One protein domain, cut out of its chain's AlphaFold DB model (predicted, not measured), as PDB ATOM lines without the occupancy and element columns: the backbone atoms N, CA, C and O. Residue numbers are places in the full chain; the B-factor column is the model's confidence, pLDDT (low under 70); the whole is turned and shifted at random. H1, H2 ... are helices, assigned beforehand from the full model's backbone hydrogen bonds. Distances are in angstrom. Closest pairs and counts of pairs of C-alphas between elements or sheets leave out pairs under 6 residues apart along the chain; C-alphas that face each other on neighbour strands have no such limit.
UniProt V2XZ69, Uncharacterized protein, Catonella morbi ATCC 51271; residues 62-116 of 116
ATOM      1  N   TYR A  62       6.168  37.207 -15.011       84.06
ATOM      2  CA  TYR A  62       7.455  36.908 -14.379       84.06
ATOM      3  C   TYR A  62       7.776  37.797 -13.173       84.06
ATOM      4  O   TYR A  62       8.447  37.346 -12.242       84.06
ATOM      5  N   LYS A  63       7.299  39.049 -13.166       86.94
ATOM      6  CA  LYS A  63       7.468  39.957 -12.026       86.94
ATOM      7  C   LYS A  63       6.671  39.449 -10.825       86.94
ATOM      8  O   LYS A  63       7.249  39.248  -9.760       86.94
ATOM      9  N   LEU A  64       5.385  39.154 -11.027       85.94
ATOM     10  CA  LEU A  64       4.509  38.631  -9.979       85.94
ATOM     11  C   LEU A  64       5.029  37.305  -9.418       85.94
ATOM     12  O   LEU A  64       5.074  37.138  -8.200       85.94
ATOM     13  N   LEU A  65       5.451  36.374 -10.282       86.00
ATOM     14  CA  LEU A  65       6.006  35.081  -9.863       86.00
ATOM     15  C   LEU A  65       7.210  35.259  -8.939       86.00
ATOM     16  O   LEU A  65       7.292  34.639  -7.881       86.00
ATOM     17  N   ARG A  66       8.127  36.147  -9.315       89.06
ATOM     18  CA  ARG A  66       9.358  36.414  -8.573       89.06
ATOM     19  C   ARG A  66       9.118  37.116  -7.243       89.06
ATOM     20  O   ARG A  66       9.712  36.743  -6.234       89.06
ATOM     21  N   GLU A  67       8.258  38.129  -7.231       89.88
ATOM     22  CA  GLU A  67       7.889  38.845  -6.007       89.88
ATOM     23  C   GLU A  67       7.140  37.924  -5.038       89.88
ATOM     24  O   GLU A  67       7.423  37.926  -3.835       89.88
ATOM     25  N   SER A  68       6.253  37.079  -5.573       90.00
ATOM     26  CA  SER A  68       5.557  36.039  -4.813       90.00
ATOM     27  C   SER A  68       6.544  35.020  -4.247       90.00
ATOM     28  O   SER A  68       6.436  34.661  -3.077       90.00
ATOM     29  N   PHE A  69       7.529  34.578  -5.039       90.06
ATOM     30  CA  PHE A  69       8.524  33.592  -4.605       90.06
ATOM     31  C   PHE A  69       9.363  34.131  -3.456       90.06
ATOM     32  O   PHE A  69       9.448  33.487  -2.413       90.06
ATOM     33  N   ARG A  70       9.897  35.352  -3.606       93.12
ATOM     34  CA  ARG A  70      10.614  36.048  -2.530       93.12
ATOM     35  C   ARG A  70       9.769  36.107  -1.260       93.12
ATOM     36  O   ARG A  70      10.269  35.814  -0.182       93.12
ATOM     37  N   THR A  71       8.497  36.474  -1.391       93.94
ATOM     38  CA  THR A  71       7.610  36.660  -0.239       93.94
ATOM     39  C   THR A  71       7.327  35.357   0.489       93.94
ATOM     40  O   THR A  71       7.504  35.292   1.702       93.94
ATOM     41  N   VAL A  72       6.939  34.309  -0.238       93.88
ATOM     42  CA  VAL A  72       6.667  33.006   0.375       93.88
ATOM     43  C   VAL A  72       7.940  32.434   0.987       93.88
ATOM     44  O   VAL A  72       7.921  32.085   2.158       93.88
ATOM     45  N   LEU A  73       9.063  32.433   0.263       93.44
ATOM     46  CA  LEU A  73      10.327  31.910   0.783       93.44
ATOM     47  C   LEU A  73      10.767  32.631   2.067       93.44
ATOM     48  O   LEU A  73      11.094  31.982   3.053       93.44
ATOM     49  N   LEU A  74      10.733  33.965   2.090       95.25
ATOM     50  CA  LEU A  74      11.120  34.725   3.281       95.25
ATOM     51  C   LEU A  74      10.157  34.523   4.460       95.25
ATOM     52  O   LEU A  74      10.602  34.569   5.604       95.25
ATOM     53  N   ASN A  75       8.865  34.301   4.203       95.94
ATOM     54  CA  ASN A  75       7.894  33.977   5.251       95.94
ATOM     55  C   ASN A  75       8.146  32.589   5.848       95.94
ATOM     56  O   ASN A  75       8.149  32.458   7.068       95.94
ATOM     57  N   GLU A  76       8.398  31.578   5.012       96.00
ATOM     58  CA  GLU A  76       8.724  30.223   5.477       96.00
ATOM     59  C   GLU A  76      10.036  30.208   6.277       96.00
ATOM     60  O   GLU A  76      10.130  29.562   7.322       96.00
ATOM     61  N   LEU A  77      11.043  30.973   5.836       95.81
ATOM     62  CA  LEU A  77      12.303  31.125   6.567       95.81
ATOM     63  C   LEU A  77      12.109  31.827   7.914       95.81
ATOM     64  O   LEU A  77      12.665  31.371   8.906       95.81
ATOM     65  N   GLU A  78      11.308  32.895   7.983       97.19
ATOM     66  CA  GLU A  78      10.986  33.551   9.259       97.19
ATOM     67  C   GLU A  78      10.237  32.607  10.207       97.19
ATOM     68  O   GLU A  78      10.559  32.555  11.391       97.19
ATOM     69  N   ALA A  79       9.285  31.822   9.696       96.75
ATOM     70  CA  ALA A  79       8.556  30.838  10.495       96.75
ATOM     71  C   ALA A  79       9.471  29.721  11.030       96.75
ATOM     72  O   ALA A  79       9.299  29.276  12.161       96.75
ATOM     73  N   THR A  80      10.460  29.299  10.235       97.31
ATOM     74  CA  THR A  80      11.390  28.214  10.591       97.31
ATOM     75  C   THR A  80      12.512  28.682  11.521       97.31
ATOM     76  O   THR A  80      12.871  27.983  12.463       97.31
ATOM     77  N   LEU A  81      13.089  29.857  11.258       97.12
ATOM     78  CA  LEU A  81      14.257  30.390  11.975       97.12
ATOM     79  C   LEU A  81      13.873  31.292  13.157       97.12
ATOM     80  O   LEU A  81      14.702  31.570  14.024       97.12
ATOM     81  N   GLY A  82      12.621  31.746  13.201       96.25
ATOM     82  CA  GLY A  82      12.074  32.564  14.272       96.25
ATOM     83  C   GLY A  82      12.397  34.064  14.167       96.25
ATOM     84  O   GLY A  82      12.902  34.554  13.149       96.25
ATOM     85  N   PRO A  83      12.107  34.833  15.237       95.38
ATOM     86  CA  PRO A  83      12.129  36.300  15.216       95.38
ATOM     87  C   PRO A  83      13.480  36.935  14.862       95.38
ATOM     88  O   PRO A  83      13.513  38.058  14.358       95.38
ATOM     89  N   SER A  84      14.591  36.229  15.090       95.56
ATOM     90  CA  SER A  84      15.943  36.690  14.741       95.56
ATOM     91  C   SER A  84      16.102  36.945  13.237       95.56
ATOM     92  O   SER A  84      16.848  37.838  12.831       95.56
ATOM     93  N   PHE A  85      15.350  36.229  12.397       97.06
ATOM     94  CA  PHE A  85      15.403  36.372  10.945       97.06
ATOM     95  C   PHE A  85      14.659  37.611  10.420       97.06
ATOM     96  O   PHE A  85      14.906  38.056   9.297       97.06
ATOM     97  N   LYS A  86      13.780  38.229  11.219       96.31
ATOM     98  CA  LYS A  86      12.936  39.355  10.784       96.31
ATOM     99  C   LYS A  86      13.747  40.544  10.260       96.31
ATOM    100  O   LYS A  86      13.389  41.143   9.243       96.31
ATOM    101  N   CYS A  87      14.867  40.858  10.913       96.44
ATOM    102  CA  CYS A  87      15.784  41.913  10.474       96.44
ATOM    103  C   CYS A  87      16.424  41.584   9.116       96.44
ATOM    104  O   CYS A  87      16.468  42.444   8.237       96.44
ATOM    105  N   ILE A  88      16.852  40.332   8.921       96.19
ATOM    106  CA  ILE A  88      17.444  39.853   7.662       96.19
ATOM    107  C   ILE A  88      16.404  39.918   6.544       96.19
ATOM    108  O   ILE A  88      16.665  40.502   5.496       96.19
ATOM    109  N   LYS A  89      15.189  39.415   6.780       96.25
ATOM    110  CA  LYS A  89      14.071  39.519   5.833       96.25
ATOM    111  C   LYS A  89      13.831  40.964   5.393       96.25
ATOM    112  O   LYS A  89      13.746  41.227   4.195       96.25
ATOM    113  N   ALA A  90      13.766  41.912   6.331       95.62
ATOM    114  CA  ALA A  90      13.581  43.326   6.008       95.62
ATOM    115  C   ALA A  90      14.740  43.897   5.167       95.62
ATOM    116  O   ALA A  90      14.501  44.668   4.236       95.62
ATOM    117  N   GLN A  91      15.985  43.499   5.450       95.75
ATOM    118  CA  GLN A  91      17.148  43.873   4.638       95.75
ATOM    119  C   GLN A  91      17.071  43.292   3.221       95.75
ATOM    120  O   GLN A  91      17.342  44.014   2.266       95.75
ATOM    121  N   MET A  92      16.636  42.038   3.058       94.00
ATOM    122  CA  MET A  92      16.485  41.410   1.738       94.00
ATOM    123  C   MET A  92      15.504  42.177   0.845       94.00
ATOM    124  O   MET A  92      15.778  42.367  -0.335       94.00
ATOM    125  N   TYR A  93      14.395  42.682   1.394       94.06
ATOM    126  CA  TYR A  93      13.466  43.522   0.626       94.06
ATOM    127  C   TYR A  93      14.069  44.866   0.196       94.06
ATOM    128  O   TYR A  93      13.700  45.371  -0.862       94.06
ATOM    129  N   LYS A  94      14.985  45.439   0.990       93.12
ATOM    130  CA  LYS A  94      15.673  46.698   0.655       93.12
ATOM    131  C   LYS A  94      16.781  46.501  -0.379       93.12
ATOM    132  O   LYS A  94      16.911  47.316  -1.282       93.12
ATOM    133  N   LEU A  95      17.585  45.447  -0.227       92.56
ATOM    134  CA  LEU A  95      18.756  45.183  -1.070       92.56
ATOM    135  C   LEU A  95      18.392  44.549  -2.416       92.56
ATOM    136  O   LEU A  95      19.093  44.757  -3.400       92.56
ATOM    137  N   LEU A  96      17.315  43.763  -2.458       90.25
ATOM    138  CA  LEU A  96      16.895  42.997  -3.631       90.25
ATOM    139  C   LEU A  96      15.516  43.472  -4.081       90.25
ATOM    140  O   LEU A  96      14.571  42.684  -4.117       90.25
ATOM    141  N   ASP A  97      15.386  44.764  -4.382       86.31
ATOM    142  CA  ASP A  97      14.130  45.447  -4.727       86.31
ATOM    143  C   ASP A  97      13.358  44.734  -5.853       86.31
ATOM    144  O   ASP A  97      12.157  44.482  -5.717       86.31
ATOM    145  N   LYS A  98      14.070  44.271  -6.886       85.69
ATOM    146  CA  LYS A  98      13.550  43.520  -8.044       85.69
ATOM    147  C   LYS A  98      13.255  42.040  -7.772       85.69
ATOM    148  O   LYS A  98      13.040  41.280  -8.719       85.69
ATOM    149  N   GLY A  99      13.243  41.617  -6.510       86.31
ATOM    150  CA  GLY A  99      13.053  40.226  -6.108       86.31
ATOM    151  C   GLY A  99      14.322  39.382  -6.250       86.31
ATOM    152  O   GLY A  99      15.395  39.889  -6.567       86.31
ATOM    153  N   PHE A 100      14.202  38.072  -6.023       86.44
ATOM    154  CA  PHE A 100      15.307  37.129  -6.219       86.44
ATOM    155  C   PHE A 100      15.527  36.889  -7.714       86.44
ATOM    156  O   PHE A 100      14.934  35.993  -8.310       86.44
ATOM    157  N   TYR A 101      16.332  37.753  -8.332       82.88
ATOM    158  CA  TYR A 101      16.677  37.684  -9.745       82.88
ATOM    159  C   TYR A 101      18.177  37.719  -9.945       82.88
ATOM    160  O   TYR A 101      18.857  38.612  -9.444       82.88
ATOM    161  N   VAL A 102      18.663  36.776 -10.741       71.62
ATOM    162  CA  VAL A 102      20.052  36.720 -11.173       71.62
ATOM    163  C   VAL A 102      20.064  36.997 -12.670       71.62
ATOM    164  O   VAL A 102      19.415  36.291 -13.441       71.62
ATOM    165  N   TYR A 103      20.786  38.038 -13.084       70.06
ATOM    166  CA  TYR A 103      21.081  38.254 -14.496       70.06
ATOM    167  C   TYR A 103      22.111  37.212 -14.934       70.06
ATOM    168  O   TYR A 103      23.286  37.309 -14.580       70.06
ATOM    169  N   ALA A 104      21.683  36.226 -15.718       63.12
ATOM    170  CA  ALA A 104      22.620  35.433 -16.497       63.12
ATOM    171  C   ALA A 104      23.148  36.315 -17.638       63.12
ATOM    172  O   ALA A 104      22.364  36.936 -18.358       63.12
ATOM    173  N   LYS A 105      24.473  36.405 -17.792       67.25
ATOM    174  CA  LYS A 105      25.046  37.000 -19.005       67.25
ATOM    175  C   LYS A 105      24.627  36.126 -20.197       67.25
ATOM    176  O   LYS A 105      24.735  34.905 -20.065       67.25
ATOM    177  N   PRO A 106      24.173  36.714 -21.319       61.31
ATOM    178  CA  PRO A 106      23.825  35.937 -22.498       61.31
ATOM    179  C   PRO A 106      25.024  35.095 -22.924       61.31
ATOM    180  O   PRO A 106      26.164  35.567 -22.949       61.31
ATOM    181  N   THR A 107      24.764  33.834 -23.224       67.44
ATOM    182  CA  THR A 107      25.749  32.937 -23.817       67.44
ATOM    183  C   THR A 107      25.800  33.156 -25.329       67.44
ATOM    184  O   THR A 107      24.891  33.735 -25.920       67.44
ATOM    185  N   LEU A 108      26.855  32.668 -25.993       61.22
ATOM    186  CA  LEU A 108      26.952  32.718 -27.460       61.22
ATOM    187  C   LEU A 108      25.762  32.028 -28.158       61.22
ATOM    188  O   LEU A 108      25.411  32.411 -29.268       61.22
ATOM    189  N   ALA A 109      25.114  31.063 -27.493       60.56
ATOM    190  CA  ALA A 109      23.909  30.396 -27.984       60.56
ATOM    191  C   ALA A 109      22.652  31.292 -27.937       60.56
ATOM    192  O   ALA A 109      21.754  31.123 -28.756       60.56
ATOM    193  N   ASP A 110      22.598  32.270 -27.027       57.34
ATOM    194  CA  ASP A 110      21.476  33.213 -26.923       57.34
ATOM    195  C   ASP A 110      21.551  34.305 -28.009       57.34
ATOM    196  O   ASP A 110      20.530  34.823 -28.457       57.34
ATOM    197  N   LEU A 111      22.764  34.625 -28.475       55.56
ATOM    198  CA  LEU A 111      23.019  35.628 -29.519       55.56
ATOM    199  C   LEU A 111      22.651  35.150 -30.931       55.56
ATOM    200  O   LEU A 111      22.391  35.973 -31.807       55.56
ATOM    201  N   SER A 112      22.606  33.836 -31.171       53.59
ATOM    202  CA  SER A 112      22.222  33.293 -32.480       53.59
ATOM    203  C   SER A 112      20.706  33.293 -32.715       53.59
ATOM    204  O   SER A 112      20.287  33.198 -33.860       53.59
ATOM    205  N   HIS A 113      19.889  33.424 -31.660       50.75
ATOM    206  CA  HIS A 113      18.423  33.528 -31.753       50.75
ATOM    207  C   HIS A 113      17.909  34.972 -31.880       50.75
ATOM    208  O   HIS A 113      16.744  35.173 -32.201       50.75
ATOM    209  N   SER A 114      18.745  35.989 -31.638       44.53
ATOM    210  CA  SER A 114      18.357  37.403 -31.784       44.53
ATOM    211  C   SER A 114      18.658  37.995 -33.167       44.53
ATOM    212  O   SER A 114      18.442  39.185 -33.376       44.53
ATOM    213  N   MET A 115      19.208  37.195 -34.084       43.00
ATOM    214  CA  MET A 115      19.584  37.605 -35.447       43.00
ATOM    215  C   MET A 115      18.786  36.879 -36.545       43.00
ATOM    216  O   MET A 115      19.194  36.905 -37.705       43.00
ATOM    217  N   SER A 116      17.661  36.247 -36.193       37.12
ATOM    218  CA  SER A 116      16.704  35.641 -37.132       37.12
ATOM    219  C   SER A 116      15.355  36.339 -37.076       37.12
ATOM    220  O   SER A 116      14.840  36.450 -35.939       37.12
TER     221      SER A 116
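AT A GLANCE: This is residues 62 to 116 of the 116 residues of an uncharacterized protein of Catonella morbi ATCC 51271 (UniProt V2XZ69). A helical hairpin, H1 folded back into the shorter H2, makes the body, and from it a tail, residues 102 to 116, sticks out with the tiny helix H3 in it. The printed part has 55 residues with three named helices, H1, H2 and H3 in that order, no named strand, and the class all helix. It is extended, with a radius of gyration of the C-alphas of 16.1 A and spans of 52 by 17 by 16 A; the tail makes much of the length.

IN THESE COORDINATES: H1, residues 62 to 81, runs 28.0 A from C-alpha 62 at (7.455, 36.908, -14.379). H2, residues 85 to 95, is 15.3 A long. H3, residues 108 to 111, is 5.3 A long and ends at C-alpha 111 at (23.019, 35.628, -29.519).

HOW THE PARTS SIT: H1, with residues 74 to 78 alone, touches H2; the closest C-alphas, of Glu 78 and Phe 85, are 5.5 A apart. This hairpin has a shallow tilt of 23 degrees, opposite ways. H3 is apart from H1 and H2. In H1 and H2 every O i to N i+4 pair is within hydrogen-bond range; H3 is too short for such a pair, and its one O i to N i+3 pair is not within range.

THE WHOLE: The C-alphas farthest apart, of Pro 83 and Ser 116, are 52.6 A apart. The printed part has no cut. The link from H1 to H2 is tight, and that from H2 to H3 is long, with 12 residues. Residues 104 to 116 have pLDDT under 70.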